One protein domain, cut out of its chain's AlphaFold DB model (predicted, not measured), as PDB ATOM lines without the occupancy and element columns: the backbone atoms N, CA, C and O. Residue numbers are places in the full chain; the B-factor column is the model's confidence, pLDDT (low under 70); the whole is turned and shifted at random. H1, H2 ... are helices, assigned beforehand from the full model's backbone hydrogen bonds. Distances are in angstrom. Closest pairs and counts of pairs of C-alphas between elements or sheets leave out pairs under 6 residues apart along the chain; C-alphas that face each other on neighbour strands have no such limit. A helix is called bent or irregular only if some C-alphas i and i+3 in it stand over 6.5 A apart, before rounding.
ATOM      1  N   LYS A  22     -42.405 -21.589  38.586       84.44
ATOM      2  CA  LYS A  22     -41.864 -20.608  37.634       84.44
ATOM      3  C   LYS A  22     -40.617 -21.160  36.951       84.44
ATOM      4  O   LYS A  22     -39.961 -22.057  37.486       84.44
ATOM      5  N   PHE A  23     -40.231 -20.536  35.840       86.38
ATOM      6  CA  PHE A  23     -38.988 -20.854  35.138       86.38
ATOM      7  C   PHE A  23     -37.770 -20.845  36.076       86.38
ATOM      8  O   PHE A  23     -37.064 -21.840  36.158       86.38
ATOM      9  N   ALA A  24     -37.611 -19.804  36.899       80.94
ATOM     10  CA  ALA A  24     -36.515 -19.697  37.867       80.94
ATOM     11  C   ALA A  24     -36.421 -20.885  38.845       80.94
ATOM     12  O   ALA A  24     -35.331 -21.354  39.171       80.94
ATOM     13  N   TYR A  25     -37.564 -21.398  39.310       82.06
ATOM     14  CA  TYR A  25     -37.596 -22.573  40.181       82.06
ATOM     15  C   TYR A  25     -37.101 -23.822  39.440       82.06
ATOM     16  O   TYR A  25     -36.324 -24.598  39.990       82.06
ATOM     17  N   ILE A  26     -37.507 -23.989  38.179       87.12
ATOM     18  CA  ILE A  26     -37.092 -25.101  37.316       87.12
ATOM     19  C   ILE A  26     -35.604 -25.005  36.976       87.12
ATOM     20  O   ILE A  26     -34.909 -26.013  37.071       87.12
ATOM     21  N   THR A  27     -35.094 -23.813  36.656       83.56
ATOM     22  CA  THR A  27     -33.660 -23.565  36.442       83.56
ATOM     23  C   THR A  27     -32.859 -23.957  37.674       83.56
ATOM     24  O   THR A  27     -31.930 -24.741  37.553       83.56
ATOM     25  N   ASN A  28     -33.275 -23.539  38.872       77.94
ATOM     26  CA  ASN A  28     -32.587 -23.911  40.112       77.94
ATOM     27  C   ASN A  28     -32.618 -25.424  40.403       77.94
ATOM     28  O   ASN A  28     -31.709 -25.940  41.056       77.94
ATOM     29  N   LEU A  29     -33.658 -26.140  39.956       78.75
ATOM     30  CA  LEU A  29     -33.725 -27.602  40.059       78.75
ATOM     31  C   LEU A  29     -32.839 -28.299  39.017       78.75
ATOM     32  O   LEU A  29     -32.246 -29.332  39.320       78.75
ATOM     33  N   HIS A  30     -32.777 -27.773  37.792       79.56
ATOM     34  CA  HIS A  30     -31.987 -28.352  36.710       79.56
ATOM     35  C   HIS A  30     -30.494 -28.048  36.870       79.56
ATOM     36  O   HIS A  30     -29.675 -28.967  36.800       79.56
ATOM     37  N   ASP A  31     -30.155 -26.774  37.028       75.12
ATOM     38  CA  ASP A  31     -28.801 -26.245  37.092       75.12
ATOM     39  C   ASP A  31     -28.661 -25.316  38.312       75.12
ATOM     40  O   ASP A  31     -28.794 -24.094  38.217       75.12
ATOM     41  N   PRO A  32     -28.386 -25.882  39.495       64.19
ATOM     42  CA  PRO A  32     -28.183 -25.097  40.708       64.19
ATOM     43  C   PRO A  32     -26.955 -24.180  40.681       64.19
ATOM     44  O   PRO A  32     -26.844 -23.341  41.577       64.19
ATOM     45  N   ALA A  33     -26.033 -24.343  39.723       58.34
ATOM     46  CA  ALA A  33     -24.887 -23.453  39.548       58.34
ATOM     47  C   ALA A  33     -25.264 -22.189  38.753       58.34
ATOM     48  O   ALA A  33     -24.611 -21.159  38.903       58.34
ATOM     49  N   ALA A  34     -26.356 -22.225  37.983       57.72
ATOM     50  CA  ALA A  34     -26.883 -21.095  37.217       57.72
ATOM     51  C   ALA A  34     -27.690 -20.079  38.056       57.72
ATOM     52  O   ALA A  34     -28.491 -19.326  37.499       57.72
ATOM     53  N   ARG A  35     -27.500 -20.028  39.387       56.59
ATOM     54  CA  ARG A  35     -28.164 -19.051  40.270       56.59
ATOM     55  C   ARG A  35     -27.821 -17.630  39.829       56.59
ATOM     56  O   ARG A  35     -26.750 -17.110  40.124       56.59
ATOM     57  N   THR A  36     -28.744 -16.977  39.139       50.16
ATOM     58  CA  THR A  36     -28.641 -15.547  38.858       50.16
ATOM     59  C   THR A  36     -28.978 -14.780  40.134       50.16
ATOM     60  O   THR A  36     -30.025 -15.047  40.725       50.16
ATOM     61  N   HIS A  37     -28.157 -13.805  40.534       42.56
ATOM     62  CA  HIS A  37     -28.390 -12.941  41.707       42.56
ATOM     63  C   HIS A  37     -29.790 -12.281  41.735       42.56
ATOM     64  O   HIS A  37     -30.305 -11.966  42.796       42.56
ATOM     65  N   GLU A  38     -30.484 -12.158  40.596       40.41
ATOM     66  CA  GLU A  38     -31.876 -11.673  40.530       40.41
ATOM     67  C   GLU A  38     -32.942 -12.673  41.043       40.41
ATOM     68  O   GLU A  38     -34.099 -12.298  41.233       40.41
ATOM     69  N   THR A  39     -32.591 -13.938  41.326       42.88
ATOM     70  CA  THR A  39     -33.511 -14.921  41.953       42.88
ATOM     71  C   THR A  39     -33.742 -14.681  43.450       42.88
ATOM     72  O   THR A  39     -34.522 -15.392  44.091       42.88
ATOM     73  N   GLU A  40     -33.125 -13.631  43.992       39.50
ATOM     74  CA  GLU A  40     -33.173 -13.223  45.392       39.50
ATOM     75  C   GLU A  40     -34.559 -12.812  45.917       39.50
ATOM     76  O   GLU A  40     -34.699 -12.635  47.122       39.50
ATOM     77  N   MET A  41     -35.603 -12.696  45.089       38.06
ATOM     78  CA  MET A  41     -36.887 -12.155  45.563       38.06
ATOM     79  C   MET A  41     -38.001 -13.149  45.905       38.06
ATOM     80  O   MET A  41     -38.960 -12.713  46.527       38.06
ATOM     81  N   ASP A  42     -37.910 -14.451  45.613       37.50
ATOM     82  CA  ASP A  42     -38.965 -15.408  46.037       37.50
ATOM     83  C   ASP A  42     -38.515 -16.882  46.174       37.50
ATOM     84  O   ASP A  42     -39.319 -17.756  46.513       37.50
ATOM     85  N   GLY A  43     -37.234 -17.182  45.943       38.44
ATOM     86  CA  GLY A  43     -36.629 -18.487  46.220       38.44
ATOM     87  C   GLY A  43     -35.810 -18.461  47.515       38.44
ATOM     88  O   GLY A  43     -35.443 -17.382  47.976       38.44
ATOM     89  N   PRO A  44     -35.506 -19.619  48.131       35.66
ATOM     90  CA  PRO A  44     -34.579 -19.661  49.254       35.66
ATOM     91  C   PRO A  44     -33.213 -19.137  48.790       35.66
ATOM     92  O   PRO A  44     -32.477 -19.848  48.107       35.66
ATOM     93  N   GLN A  45     -32.903 -17.891  49.156       37.75
ATOM     94  CA  GLN A  45     -31.567 -17.316  49.045       37.75
ATOM     95  C   GLN A  45     -30.608 -18.259  49.780       37.75
ATOM     96  O   GLN A  45     -30.835 -18.576  50.944       37.75
ATOM     97  N   ASP A  46     -29.583 -18.753  49.092       41.47
ATOM     98  CA  ASP A  46     -28.388 -19.425  49.621       41.47
ATOM     99  C   ASP A  46     -28.554 -20.618  50.575       41.47
ATOM    100  O   ASP A  46     -28.080 -20.597  51.704       41.47
ATOM    101  N   GLY A  47     -29.161 -21.715  50.147       38.56
ATOM    102  CA  GLY A  47     -28.882 -23.032  50.740       38.56
ATOM    103  C   GLY A  47     -28.503 -23.992  49.629       38.56
ATOM    104  O   GLY A  47     -28.987 -23.808  48.515       38.56
ATOM    105  N   GLU A  48     -27.614 -24.942  49.882       36.34
ATOM    106  CA  GLU A  48     -27.125 -25.949  48.935       36.34
ATOM    107  C   GLU A  48     -28.223 -26.491  48.001       36.34
ATOM    108  O   GLU A  48     -29.401 -26.587  48.361       36.34
ATOM    109  N   PHE A  49     -27.847 -26.825  46.761       42.16
ATOM    110  CA  PHE A  49     -28.664 -27.738  45.969       42.16
ATOM    111  C   PHE A  49     -28.961 -28.944  46.848       42.16
ATOM    112  O   PHE A  49     -28.034 -29.522  47.402       42.16
ATOM    113  N   ASP A  50     -30.233 -29.288  46.988       52.88
ATOM    114  CA  ASP A  50     -30.618 -30.494  47.691       52.88
ATOM    115  C   ASP A  50     -30.997 -31.534  46.630       52.88
ATOM    116  O   ASP A  50     -32.139 -31.514  46.148       52.88
ATOM    117  N   PRO A  51     -30.058 -32.410  46.203       51.78
ATOM    118  CA  PRO A  51     -30.365 -33.551  45.350       51.78
ATOM    119  C   PRO A  51     -31.583 -34.331  45.852       51.78
ATOM    120  O   PRO A  51     -32.362 -34.814  45.025       51.78
ATOM    121  N   ALA A  52     -31.804 -34.347  47.176       62.12
ATOM    122  CA  ALA A  52     -32.915 -35.043  47.791       62.12
ATOM    123  C   ALA A  52     -34.273 -34.496  47.336       62.12
ATOM    124  O   ALA A  52     -35.234 -35.251  47.315       62.12
ATOM    125  N   LYS A  53     -34.402 -33.241  46.878       73.06
ATOM    126  CA  LYS A  53     -35.691 -32.735  46.359       73.06
ATOM    127  C   LYS A  53     -36.137 -33.446  45.086       73.06
ATOM    128  O   LYS A  53     -37.328 -33.712  44.929       73.06
ATOM    129  N   ILE A  54     -35.204 -33.730  44.175       81.12
ATOM    130  CA  ILE A  54     -35.518 -34.478  42.951       81.12
ATOM    131  C   ILE A  54     -35.744 -35.949  43.292       81.12
ATOM    132  O   ILE A  54     -36.672 -36.541  42.753       81.12
ATOM    133  N   ASP A  55     -34.965 -36.514  44.215       80.69
ATOM    134  CA  ASP A  55     -35.142 -37.905  44.649       80.69
ATOM    135  C   ASP A  55     -36.492 -38.115  45.353       80.69
ATOM    136  O   ASP A  55     -37.213 -39.062  45.050       80.69
ATOM    137  N   VAL A  56     -36.905 -37.183  46.216       76.44
ATOM    138  CA  VAL A  56     -38.228 -37.175  46.858       76.44
ATOM    139  C   VAL A  56     -39.342 -37.067  45.817       76.44
ATOM    140  O   VAL A  56     -40.338 -37.789  45.908       76.44
ATOM    141  N   LEU A  57     -39.196 -36.196  44.810       82.50
ATOM    142  CA  LEU A  57     -40.176 -36.097  43.726       82.50
ATOM    143  C   LEU A  57     -40.245 -37.394  42.909       82.50
ATOM    144  O   LEU A  57     -41.344 -37.865  42.625       82.50
ATOM    145  N   ALA A  58     -39.098 -37.974  42.558       86.31
ATOM    146  CA  ALA A  58     -39.009 -39.213  41.795       86.31
ATOM    147  C   ALA A  58     -39.665 -40.379  42.546       86.31
ATOM    148  O   ALA A  58     -40.532 -41.051  41.988       86.31
ATOM    149  N   ASN A  59     -39.363 -40.527  43.838       82.88
ATOM    150  CA  ASN A  59     -39.999 -41.509  44.714       82.88
ATOM    151  C   ASN A  59     -41.518 -41.314  44.775       82.88
ATOM    152  O   ASN A  59     -42.271 -42.274  44.623       82.88
ATOM    153  N   ARG A  60     -41.990 -40.070  44.935       77.25
ATOM    154  CA  ARG A  60     -43.428 -39.754  44.948       77.25
ATOM    155  C   ARG A  60     -44.117 -40.115  43.634       77.25
ATOM    156  O   ARG A  60     -45.273 -40.519  43.645       77.25
ATOM    157  N   MET A  61     -43.429 -39.920  42.519       84.88
ATOM    158  CA  MET A  61     -43.933 -40.239  41.189       84.88
ATOM    159  C   MET A  61     -43.793 -41.725  40.836       84.88
ATOM    160  O   MET A  61     -44.217 -42.103  39.750       84.88
ATOM    161  N   ALA A  62     -43.188 -42.544  41.707       85.81
ATOM    162  CA  ALA A  62     -42.785 -43.917  41.400       85.81
ATOM    163  C   ALA A  62     -41.936 -44.010  40.113       85.81
ATOM    164  O   ALA A  62     -42.071 -44.932  39.314       85.81
ATOM    165  N   ALA A  63     -41.054 -43.028  39.907       88.56
ATOM    166  CA  ALA A  63     -40.180 -42.921  38.745       88.56
ATOM    167  C   ALA A  63     -38.706 -42.924  39.166       88.56
ATOM    168  O   ALA A  63     -38.361 -42.593  40.298       88.56
ATOM    169  N   SER A  64     -37.807 -43.261  38.239       91.44
ATOM    170  CA  SER A  64     -36.372 -43.163  38.513       91.44
ATOM    171  C   SER A  64     -35.903 -41.704  38.519       91.44
ATOM    172  O   SER A  64     -36.264 -40.923  37.633       91.44
ATOM    173  N   THR A  65     -35.024 -41.342  39.461       89.88
ATOM    174  CA  THR A  65     -34.383 -40.015  39.506       89.88
ATOM    175  C   THR A  65     -33.766 -39.642  38.156       89.88
ATOM    176  O   THR A  65     -33.914 -38.512  37.695       89.88
ATOM    177  N   THR A  66     -33.098 -40.588  37.489       90.69
ATOM    178  CA  THR A  66     -32.446 -40.365  36.190       90.69
ATOM    179  C   THR A  66     -33.440 -39.932  35.115       90.69
ATOM    180  O   THR A  66     -33.185 -38.966  34.394       90.69
ATOM    181  N   GLN A  67     -34.592 -40.602  35.018       92.06
ATOM    182  CA  GLN A  67     -35.635 -40.217  34.067       92.06
ATOM    183  C   GLN A  67     -36.238 -38.858  34.422       92.06
ATOM    184  O   GLN A  67     -36.377 -38.013  33.540       92.06
ATOM    185  N   VAL A  68     -36.522 -38.602  35.702       92.19
ATOM    186  CA  VAL A  68     -37.041 -37.300  36.147       92.19
ATOM    187  C   VAL A  68     -36.077 -36.169  35.779       92.19
ATOM    188  O   VAL A  68     -36.509 -35.168  35.215       92.19
ATOM    189  N   ARG A  69     -34.766 -36.340  36.001       91.38
ATOM    190  CA  ARG A  69     -33.742 -35.350  35.613       91.38
ATOM    191  C   ARG A  69     -33.686 -35.128  34.104       91.38
ATOM    192  O   ARG A  69     -33.625 -33.981  33.663       91.38
ATOM    193  N   LYS A  70     -33.746 -36.202  33.310       92.50
ATOM    194  CA  LYS A  70     -33.784 -36.114  31.843       92.50
ATOM    195  C   LYS A  70     -34.980 -35.277  31.376       92.50
ATOM    196  O   LYS A  70     -34.810 -34.358  30.580       92.50
ATOM    197  N   HIS A  71     -36.175 -35.569  31.886       94.62
ATOM    198  CA  HIS A  71     -37.392 -34.841  31.522       94.62
ATOM    199  C   HIS A  71     -37.394 -33.399  32.037       94.62
ATOM    200  O   HIS A  71     -37.788 -32.499  31.303       94.62
ATOM    201  N   LEU A  72     -36.869 -33.148  33.239       93.56
ATOM    202  CA  LEU A  72     -36.693 -31.797  33.770       93.56
ATOM    203  C   LEU A  72     -35.799 -30.938  32.863       93.56
ATOM    204  O   LEU A  72     -36.123 -29.780  32.610       93.56
ATOM    205  N   SER A  73     -34.708 -31.507  32.340       91.50
ATOM    206  CA  SER A  73     -33.830 -30.807  31.397       91.50
ATOM    207  C   SER A  73     -34.552 -30.461  30.090       91.50
ATOM    208  O   SER A  73     -34.455 -29.328  29.620       91.50
ATOM    209  N   MET A  74     -35.353 -31.387  29.549       94.88
ATOM    210  CA  MET A  74     -36.168 -31.131  28.353       94.88
ATOM    211  C   MET A  74     -37.231 -30.048  28.595       94.88
ATOM    212  O   MET A  74     -37.386 -29.169  27.756       94.88
ATOM    213  N   ILE A  75     -37.905 -30.062  29.751       94.25
ATOM    214  CA  ILE A  75     -38.875 -29.023  30.144       94.25
ATOM    215  C   ILE A  75     -38.194 -27.659  30.264       94.25
ATOM    216  O   ILE A  75     -38.717 -26.668  29.767       94.25
ATOM    217  N   HIS A  76     -37.026 -27.592  30.904       91.88
ATOM    218  CA  HIS A  76     -36.283 -26.342  31.036       91.88
ATOM    219  C   HIS A  76     -35.888 -25.765  29.673       91.88
ATOM    220  O   HIS A  76     -36.073 -24.574  29.440       91.88
ATOM    221  N   GLN A  77     -35.384 -26.603  28.762       90.31
ATOM    222  CA  GLN A  77     -35.058 -26.174  27.401       90.31
ATOM    223  C   GLN A  77     -36.304 -25.715  26.637       90.31
ATOM    224  O   GLN A  77     -36.261 -24.666  26.006       90.31
ATOM    225  N   ALA A  78     -37.414 -26.453  26.739       91.81
ATOM    226  CA  ALA A  78     -38.673 -26.089  26.097       91.81
ATOM    227  C   ALA A  78     -39.211 -24.741  26.597       91.81
ATOM    228  O   ALA A  78     -39.506 -23.860  25.799       91.81
ATOM    229  N   MET A  79     -39.248 -24.526  27.917       89.38
ATOM    230  CA  MET A  79     -39.669 -23.242  28.483       89.38
ATOM    231  C   MET A  79     -38.758 -22.087  28.069       89.38
ATOM    232  O   MET A  79     -39.255 -20.989  27.848       89.38
ATOM    233  N   LEU A  80     -37.443 -22.309  27.983       87.38
ATOM    234  CA  LEU A  80     -36.512 -21.279  27.528       87.38
ATOM    235  C   LEU A  80     -36.810 -20.874  26.077       87.38
ATOM    236  O   LEU A  80     -36.838 -19.685  25.777       87.38
ATOM    237  N   GLU A  81     -37.089 -21.844  25.205       86.94
ATOM    238  CA  GLU A  81     -37.458 -21.594  23.807       86.94
ATOM    239  C   GLU A  81     -38.811 -20.894  23.668       86.94
ATOM    240  O   GLU A  81     -38.928 -19.983  22.854       86.94
ATOM    241  N   THR A  82     -39.800 -21.250  24.492       84.56
ATOM    242  CA  THR A  82     -41.105 -20.572  24.529       84.56
ATOM    243  C   THR A  82     -40.992 -19.126  25.028       84.56
ATOM    244  O   THR A  82     -41.645 -18.223  24.507       84.56
ATOM    245  N   LEU A  83     -40.211 -18.892  26.089       83.69
ATOM    246  CA  LEU A  83     -40.141 -17.594  26.771       83.69
ATOM    247  C   LEU A  83     -39.191 -16.604  26.092       83.69
ATOM    248  O   LEU A  83     -39.428 -15.399  26.175       83.69
ATOM    249  N   SER A  84     -38.150 -17.107  25.430       79.00
ATOM    250  CA  SER A  84     -37.145 -16.310  24.722       79.00
ATOM    251  C   SER A  84     -36.783 -16.967  23.376       79.00
ATOM    252  O   SER A  84     -35.667 -17.475  23.216       79.00
ATOM    253  N   PRO A  85     -37.704 -16.986  22.386       70.44
ATOM    254  CA  PRO A  85     -37.464 -17.649  21.106       70.44
ATOM    255  C   PRO A  85     -36.324 -16.983  20.326       70.44
ATOM    256  O   PRO A  85     -36.314 -15.771  20.136       70.44
ATOM    257  N   GLY A  86     -35.378 -17.777  19.815       60.34
ATOM    258  CA  GLY A  86     -34.333 -17.298  18.899       60.34
ATOM    259  C   GLY A  86     -33.160 -16.548  19.545       60.34
ATOM    260  O   GLY A  86     -32.171 -16.284  18.859       60.34
ATOM    261  N   GLU A  87     -33.198 -16.272  20.849       53.56
ATOM    262  CA  GLU A  87     -32.107 -15.604  21.559       53.56
ATOM    263  C   GLU A  87     -31.328 -16.593  22.423       53.56
ATOM    264  O   GLU A  87     -31.799 -17.119  23.428       53.56
ATOM    265  N   THR A  88     -30.076 -16.851  22.053       49.78
ATOM    266  CA  THR A  88     -29.277 -17.911  22.678       49.78
ATOM    267  C   THR A  88     -28.816 -17.605  24.112       49.78
ATOM    268  O   THR A  88     -28.073 -18.419  24.657       49.78
ATOM    269  N   LYS A  89     -29.134 -16.452  24.737       51.97
ATOM    270  CA  LYS A  89     -28.346 -15.986  25.905       51.97
ATOM    271  C   LYS A  89     -29.017 -15.154  27.003       51.97
ATOM    272  O   LYS A  89     -28.285 -14.644  27.849       51.97
ATOM    273  N   HIS A  90     -30.342 -15.070  27.116       62.62
ATOM    274  CA  HIS A  90     -30.936 -14.318  28.233       62.62
ATOM    275  C   HIS A  90     -31.795 -15.178  29.165       62.62
ATOM    276  O   HIS A  90     -32.971 -14.912  29.383       62.62
ATOM    277  N   ILE A  91     -31.160 -16.155  29.835       71.19
ATOM    278  CA  ILE A  91     -31.734 -16.830  31.025       71.19
ATOM    279  C   ILE A  91     -32.280 -15.789  32.017       71.19
ATOM    280  O   ILE A  91     -33.360 -15.971  32.570       71.19
ATOM    281  N   ALA A  92     -31.574 -14.666  32.186       74.56
ATOM    282  CA  ALA A  92     -32.012 -13.550  33.024       74.56
ATOM    283  C   ALA A  92     -33.371 -12.956  32.597       74.56
ATOM    284  O   ALA A  92     -34.152 -12.547  33.450       74.56
ATOM    285  N   GLU A  93     -33.694 -12.925  31.303       72.12
ATOM    286  CA  GLU A  93     -34.994 -12.444  30.822       72.12
ATOM    287  C   GLU A  93     -36.096 -13.482  31.013       72.12
ATOM    288  O   GLU A  93     -37.172 -13.145  31.511       72.12
ATOM    289  N   ALA A  94     -35.814 -14.756  30.734       74.94
ATOM    290  CA  ALA A  94     -36.753 -15.842  31.009       74.94
ATOM    291  C   ALA A  94     -37.097 -15.937  32.512       74.94
ATOM    292  O   ALA A  94     -38.247 -16.185  32.879       74.94
ATOM    293  N   VAL A  95     -36.132 -15.658  33.400       74.88
ATOM    294  CA  VAL A  95     -36.319 -15.597  34.862       74.88
ATOM    295  C   VAL A  95     -37.257 -14.462  35.298       74.88
ATOM    296  O   VAL A  95     -37.956 -14.615  36.301       74.88
ATOM    297  N   LYS A  96     -37.352 -13.358  34.541       77.00
ATOM    298  CA  LYS A  96     -38.299 -12.261  34.831       77.00
ATOM    299  C   LYS A  96     -39.757 -12.659  34.589       77.00
ATOM    300  O   LYS A  96     -40.669 -11.980  35.071       77.00
ATOM    301  N   ASN A  97     -40.003 -13.756  33.871       78.12
ATOM    302  CA  ASN A  97     -41.349 -14.242  33.622       78.12
ATOM    303  C   ASN A  97     -42.000 -14.786  34.909       78.12
ATOM    304  O   ASN A  97     -41.444 -15.623  35.620       78.12
ATOM    305  N   LYS A  98     -43.218 -14.318  35.205       77.25
ATOM    306  CA  LYS A  98     -43.961 -14.683  36.423       77.25
ATOM    307  C   LYS A  98     -44.953 -15.838  36.231       77.25
ATOM    308  O   LYS A  98     -45.615 -16.209  37.200       77.25
ATOM    309  N   LYS A  99     -45.083 -16.383  35.016       81.56
ATOM    310  CA  LYS A  99     -46.014 -17.475  34.699       81.56
ATOM    311  C   LYS A  99     -45.563 -18.777  35.356       81.56
ATOM    312  O   LYS A  99     -44.374 -18.997  35.594       81.56
ATOM    313  N   ARG A 100     -46.538 -19.630  35.669       83.50
ATOM    314  CA  ARG A 100     -46.333 -20.888  36.391       83.50
ATOM    315  C   ARG A 100     -46.951 -22.061  35.657       83.50
ATOM    316  O   ARG A 100     -47.978 -21.912  35.006       83.50
ATOM    317  N   ILE A 101     -46.356 -23.230  35.853       86.81
ATOM    318  CA  ILE A 101     -46.855 -24.508  35.343       86.81
ATOM    319  C   ILE A 101     -46.939 -25.542  36.471       86.81
ATOM    320  O   ILE A 101     -46.163 -25.472  37.429       86.81
ATOM    321  N   ASP A 102     -47.835 -26.527  36.365       88.81
ATOM    322  CA  ASP A 102     -47.736 -27.731  37.199       88.81
ATOM    323  C   ASP A 102     -46.620 -28.617  36.641       88.81
ATOM    324  O   ASP A 102     -46.819 -29.424  35.730       88.81
ATOM    325  N   LEU A 103     -45.419 -28.429  37.190       89.81
ATOM    326  CA  LEU A 103     -44.222 -29.162  36.801       89.81
ATOM    327  C   LEU A 103     -44.384 -30.671  37.012       89.81
ATOM    328  O   LEU A 103     -43.915 -31.447  36.186       89.81
ATOM    329  N   GLN A 104     -45.043 -31.099  38.089       89.75
ATOM    330  CA  GLN A 104     -45.250 -32.519  38.362       89.75
ATOM    331  C   GLN A 104     -46.171 -33.151  37.320       89.75
ATOM    332  O   GLN A 104     -45.836 -34.203  36.781       89.75
ATOM    333  N   SER A 105     -47.294 -32.510  37.001       90.31
ATOM    334  CA  SER A 105     -48.217 -33.003  35.974       90.31
ATOM    335  C   SER A 105     -47.575 -33.006  34.580       90.31
ATOM    336  O   SER A 105     -47.729 -33.970  33.823       90.31
ATOM    337  N   LEU A 106     -46.761 -31.992  34.261       93.12
ATOM    338  CA  LEU A 106     -45.997 -31.940  33.012       93.12
ATOM    339  C   LEU A 106     -44.931 -33.053  32.934       93.12
ATOM    340  O   LEU A 106     -44.790 -33.717  31.904       93.12
ATOM    341  N   LEU A 107     -44.214 -33.317  34.032       94.25
ATOM    342  CA  LEU A 107     -43.283 -34.446  34.140       94.25
ATOM    343  C   LEU A 107     -44.007 -35.788  33.976       94.25
ATOM    344  O   LEU A 107     -43.557 -36.615  33.188       94.25
ATOM    345  N   CYS A 108     -45.133 -35.996  34.668       93.56
ATOM    346  CA  CYS A 108     -45.940 -37.217  34.554       93.56
ATOM    347  C   CYS A 108     -46.380 -37.451  33.108       93.56
ATOM    348  O   CYS A 108     -46.215 -38.553  32.591       93.56
ATOM    349  N   THR A 109     -46.871 -36.403  32.442       93.06
ATOM    350  CA  THR A 109     -47.307 -36.458  31.041       93.06
ATOM    351  C   THR A 109     -46.175 -36.907  30.130       93.06
ATOM    352  O   THR A 109     -46.346 -37.841  29.345       93.06
ATOM    353  N   GLY A 110     -45.000 -36.284  30.248       94.06
ATOM    354  CA  GLY A 110     -43.892 -36.646  29.376       94.06
ATOM    355  C   GLY A 110     -43.244 -37.982  29.701       94.06
ATOM    356  O   GLY A 110     -42.819 -38.655  28.769       94.06
ATOM    357  N   LEU A 111     -43.225 -38.414  30.962       93.94
ATOM    358  CA  LEU A 111     -42.777 -39.760  31.329       93.94
ATOM    359  C   LEU A 111     -43.733 -40.830  30.791       93.94
ATOM    360  O   LEU A 111     -43.285 -41.784  30.164       93.94
ATOM    361  N   ALA A 112     -45.042 -40.648  30.977       93.12
ATOM    362  CA  ALA A 112     -46.054 -41.608  30.542       93.12
ATOM    363  C   ALA A 112     -46.136 -41.735  29.015       93.12
ATOM    364  O   ALA A 112     -46.360 -42.823  28.489       93.12
ATOM    365  N   ARG A 113     -45.954 -40.620  28.299       92.19
ATOM    366  CA  ARG A 113     -46.011 -40.565  26.828       92.19
ATOM    367  C   ARG A 113     -44.633 -40.635  26.160       92.19
ATOM    368  O   ARG A 113     -44.563 -40.571  24.939       92.19
ATOM    369  N   ASN A 114     -43.552 -40.750  26.939       91.69
ATOM    370  CA  ASN A 114     -42.160 -40.690  26.477       91.69
ATOM    371  C   ASN A 114     -41.895 -39.508  25.517       91.69
ATOM    372  O   ASN A 114     -41.383 -39.684  24.410       91.69
ATOM    373  N   LEU A 115     -42.297 -38.301  25.929       93.81
ATOM    374  CA  LEU A 115     -42.208 -37.104  25.090       93.81
ATOM    375  C   LEU A 115     -40.756 -36.725  24.774       93.81
ATOM    376  O   LEU A 115     -39.875 -36.771  25.636       93.81
ATOM    377  N   SER A 116     -40.540 -36.288  23.533       93.50
ATOM    378  CA  SER A 116     -39.339 -35.563  23.124       93.50
ATOM    379  C   SER A 116     -39.374 -34.119  23.639       93.50
ATOM    380  O   SER A 116     -40.402 -33.630  24.114       93.50
ATOM    381  N   LYS A 117     -38.251 -33.409  23.494       92.19
ATOM    382  CA  LYS A 117     -38.176 -31.965  23.742       92.19
ATOM    383  C   LYS A 117     -39.233 -31.193  22.938       92.19
ATOM    384  O   LYS A 117     -39.936 -30.384  23.525       92.19
ATOM    385  N   ASP A 118     -39.398 -31.489  21.650       92.38
ATOM    386  CA  ASP A 118     -40.378 -30.800  20.794       92.38
ATOM    387  C   ASP A 118     -41.816 -31.001  21.292       92.38
ATOM    388  O   ASP A 118     -42.626 -30.079  21.266       92.38
ATOM    389  N   GLY A 119     -42.127 -32.186  21.832       92.44
ATOM    390  CA  GLY A 119     -43.415 -32.433  22.483       92.44
ATOM    391  C   GLY A 119     -43.625 -31.569  23.730       92.44
ATOM    392  O   GLY A 119     -44.744 -31.134  23.995       92.44
ATOM    393  N   TYR A 120     -42.558 -31.283  24.483       94.19
ATOM    394  CA  TYR A 120     -42.621 -30.340  25.597       94.19
ATOM    395  C   TYR A 120     -42.769 -28.892  25.144       94.19
ATOM    396  O   TYR A 120     -43.530 -28.184  25.790       94.19
ATOM    397  N   VAL A 121     -42.111 -28.476  24.057       92.00
ATOM    398  CA  VAL A 121     -42.256 -27.121  23.489       92.00
ATOM    399  C   VAL A 121     -43.720 -26.839  23.163       92.00
ATOM    400  O   VAL A 121     -44.257 -25.835  23.615       92.00
ATOM    401  N   LEU A 122     -44.402 -27.769  22.485       90.56
ATOM    402  CA  LEU A 122     -45.829 -27.625  22.169       90.56
ATOM    403  C   LEU A 122     -46.691 -27.435  23.430       90.56
ATOM    404  O   LEU A 122     -47.538 -26.547  23.477       90.56
ATOM    405  N   LEU A 123     -46.450 -28.235  24.475       89.81
ATOM    406  CA  LEU A 123     -47.190 -28.119  25.735       89.81
ATOM    407  C   LEU A 123     -46.867 -26.820  26.485       89.81
ATOM    408  O   LEU A 123     -47.768 -26.186  27.030       89.81
ATOM    409  N   THR A 124     -45.595 -26.418  26.556       89.56
ATOM    410  CA  THR A 124     -45.198 -25.192  27.261       89.56
ATOM    411  C   THR A 124     -45.676 -23.946  26.536       89.56
ATOM    412  O   THR A 124     -46.103 -23.011  27.212       89.56
ATOM    413  N   ASP A 125     -45.683 -23.945  25.202       88.75
ATOM    414  CA  ASP A 125     -46.275 -22.883  24.388       88.75
ATOM    415  C   ASP A 125     -47.751 -22.695  24.748       88.75
ATOM    416  O   ASP A 125     -48.157 -21.595  25.124       88.75
ATOM    417  N   GLU A 126     -48.551 -23.766  24.735       86.94
ATOM    418  CA  GLU A 126     -49.972 -23.683  25.086       86.94
ATOM    419  C   GLU A 126     -50.194 -23.203  26.528       86.94
ATOM    420  O   GLU A 126     -50.979 -22.280  26.766       86.94
ATOM    421  N   LEU A 127     -49.472 -23.781  27.493       87.75
ATOM    422  CA  LEU A 127     -49.600 -23.451  28.915       87.75
ATOM    423  C   LEU A 127     -49.204 -22.006  29.223       87.75
ATOM    424  O   LEU A 127     -49.882 -21.307  29.982       87.75
ATOM    425  N   LEU A 128     -48.085 -21.545  28.660       84.38
ATOM    426  CA  LEU A 128     -47.546 -20.226  28.952       84.38
ATOM    427  C   LEU A 128     -48.296 -19.146  28.176       84.38
ATOM    428  O   LEU A 128     -48.564 -18.094  28.751       84.38
ATOM    429  N   LEU A 129     -48.691 -19.359  26.919       76.19
ATOM    430  CA  LEU A 129     -49.412 -18.340  26.143       76.19
ATOM    431  C   LEU A 129     -50.787 -18.008  26.740       76.19
ATOM    432  O   LEU A 129     -51.199 -16.851  26.695       76.19
ATOM    433  N   LYS A 130     -51.451 -18.983  27.371       71.88
ATOM    434  CA  LYS A 130     -52.805 -18.840  27.935       71.88
ATOM    435  C   LYS A 130     -52.837 -18.389  29.405       71.88
ATOM    436  O   LYS A 130     -53.905 -18.106  29.939       71.88
ATOM    437  N   SER A 131     -51.685 -18.292  30.079       64.19
ATOM    438  CA  SER A 131     -51.612 -17.980  31.517       64.19
ATOM    439  C   SER A 131     -51.558 -16.475  31.822       64.19
ATOM    440  O   SER A 131     -50.616 -15.779  31.429       64.19
TER     441      SER A 131
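What this domain is: This is residues 22 to 131 of the 481 residues of an uncharacterized protein of viral metagenome (UniProt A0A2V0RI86). Look first at the long helix H4, which runs through the domain with the other helices set round it: H1 packs along one side, H3 lies across its beginning on that same side, and H6 and H7 cover another side. H5 lies near the last end of H4 beside the start of H1, and the short H2 is set out at the rim, in the looping stretch between H1 and H3. The printed part has 110 residues with seven named helices, H1 to H7 in chain order, and no named strand; the class is all helix, and the helices are mostly crossed. The whole is compact and rounded, with a radius of gyration of the C-alphas of 13.6 A and spans of 34 by 32 by 23 A.

Where its parts are: Find C-alpha 65 at (-34.383, -40.015, 39.506); from there H4, residues 65 to 83, runs 26.4 A to C-alpha 83 at (-40.141, -17.594, 26.771). Before it come H1, residues 23 to 30, 10.4 A long; H2, residues 37 to 41, 9.4 A; and H3, residues 51 to 60, 14.5 A. H2 is irregular: its C-alphas 38 and 41 are 7.1 A apart. After H4 come H5, residues 91 to 95, 6.1 A; H6, residues 103 to 113, 15.3 A; and H7, residues 117 to 129, 17.8 A, ending with C-alpha 129 at (-49.412, -18.340, 26.143).

How they stand to each other: Begin at H4, the hub, which touches five helices. With its residues 74 to 82 alone it touches H7, the same way at a steep tilt of 53 degrees; the closest C-alphas, of Ala 78 and Val 121, are 4.6 A apart. H1 touches H4 at a shallow tilt of 30 degrees, opposite ways, with the C-alphas of His 30 and Ser 73 closest at 6.1 A. Residues 67 to 72 alone touch H6, closest at His 71 and Leu 107, whose C-alphas are 6.5 A apart; the tilt of 70.0 degrees is only just steep, opposite ways. Residues 65 to 69 alone touch H3, about perpendicular at 78 degrees; the closest C-alphas, of Ala 58 and Thr 65, are 5.2 A apart. H5 only just touches H4, at residues 80 to 83 alone, with 3 pairs of C-alphas within 8 A, the closest those of Leu 83 and Ala 94 at 5.7 A. H2 touches no helix; it is close to but not clearly touching H5, where the closest C-alphas, of Thr 39 and Val 95, are 7.7 A apart. Every O i to N i+4 pair is within hydrogen-bond range in H1, H3, H4, H5, H6 and H7; in H2 it is 0 of 1, beside 1 of 2 O i to N i+3 pairs.

The domain as a whole: The two C-alphas farthest apart, of Ala 62 and Glu 87, are 36.2 A apart. The printed part has no cut, and no link is long. Look in the B-factor column for low confidence, under 70, at residues 32 to 52, residues 86 to 90 and residue 131; the mean pLDDT of the printed part is 76.8.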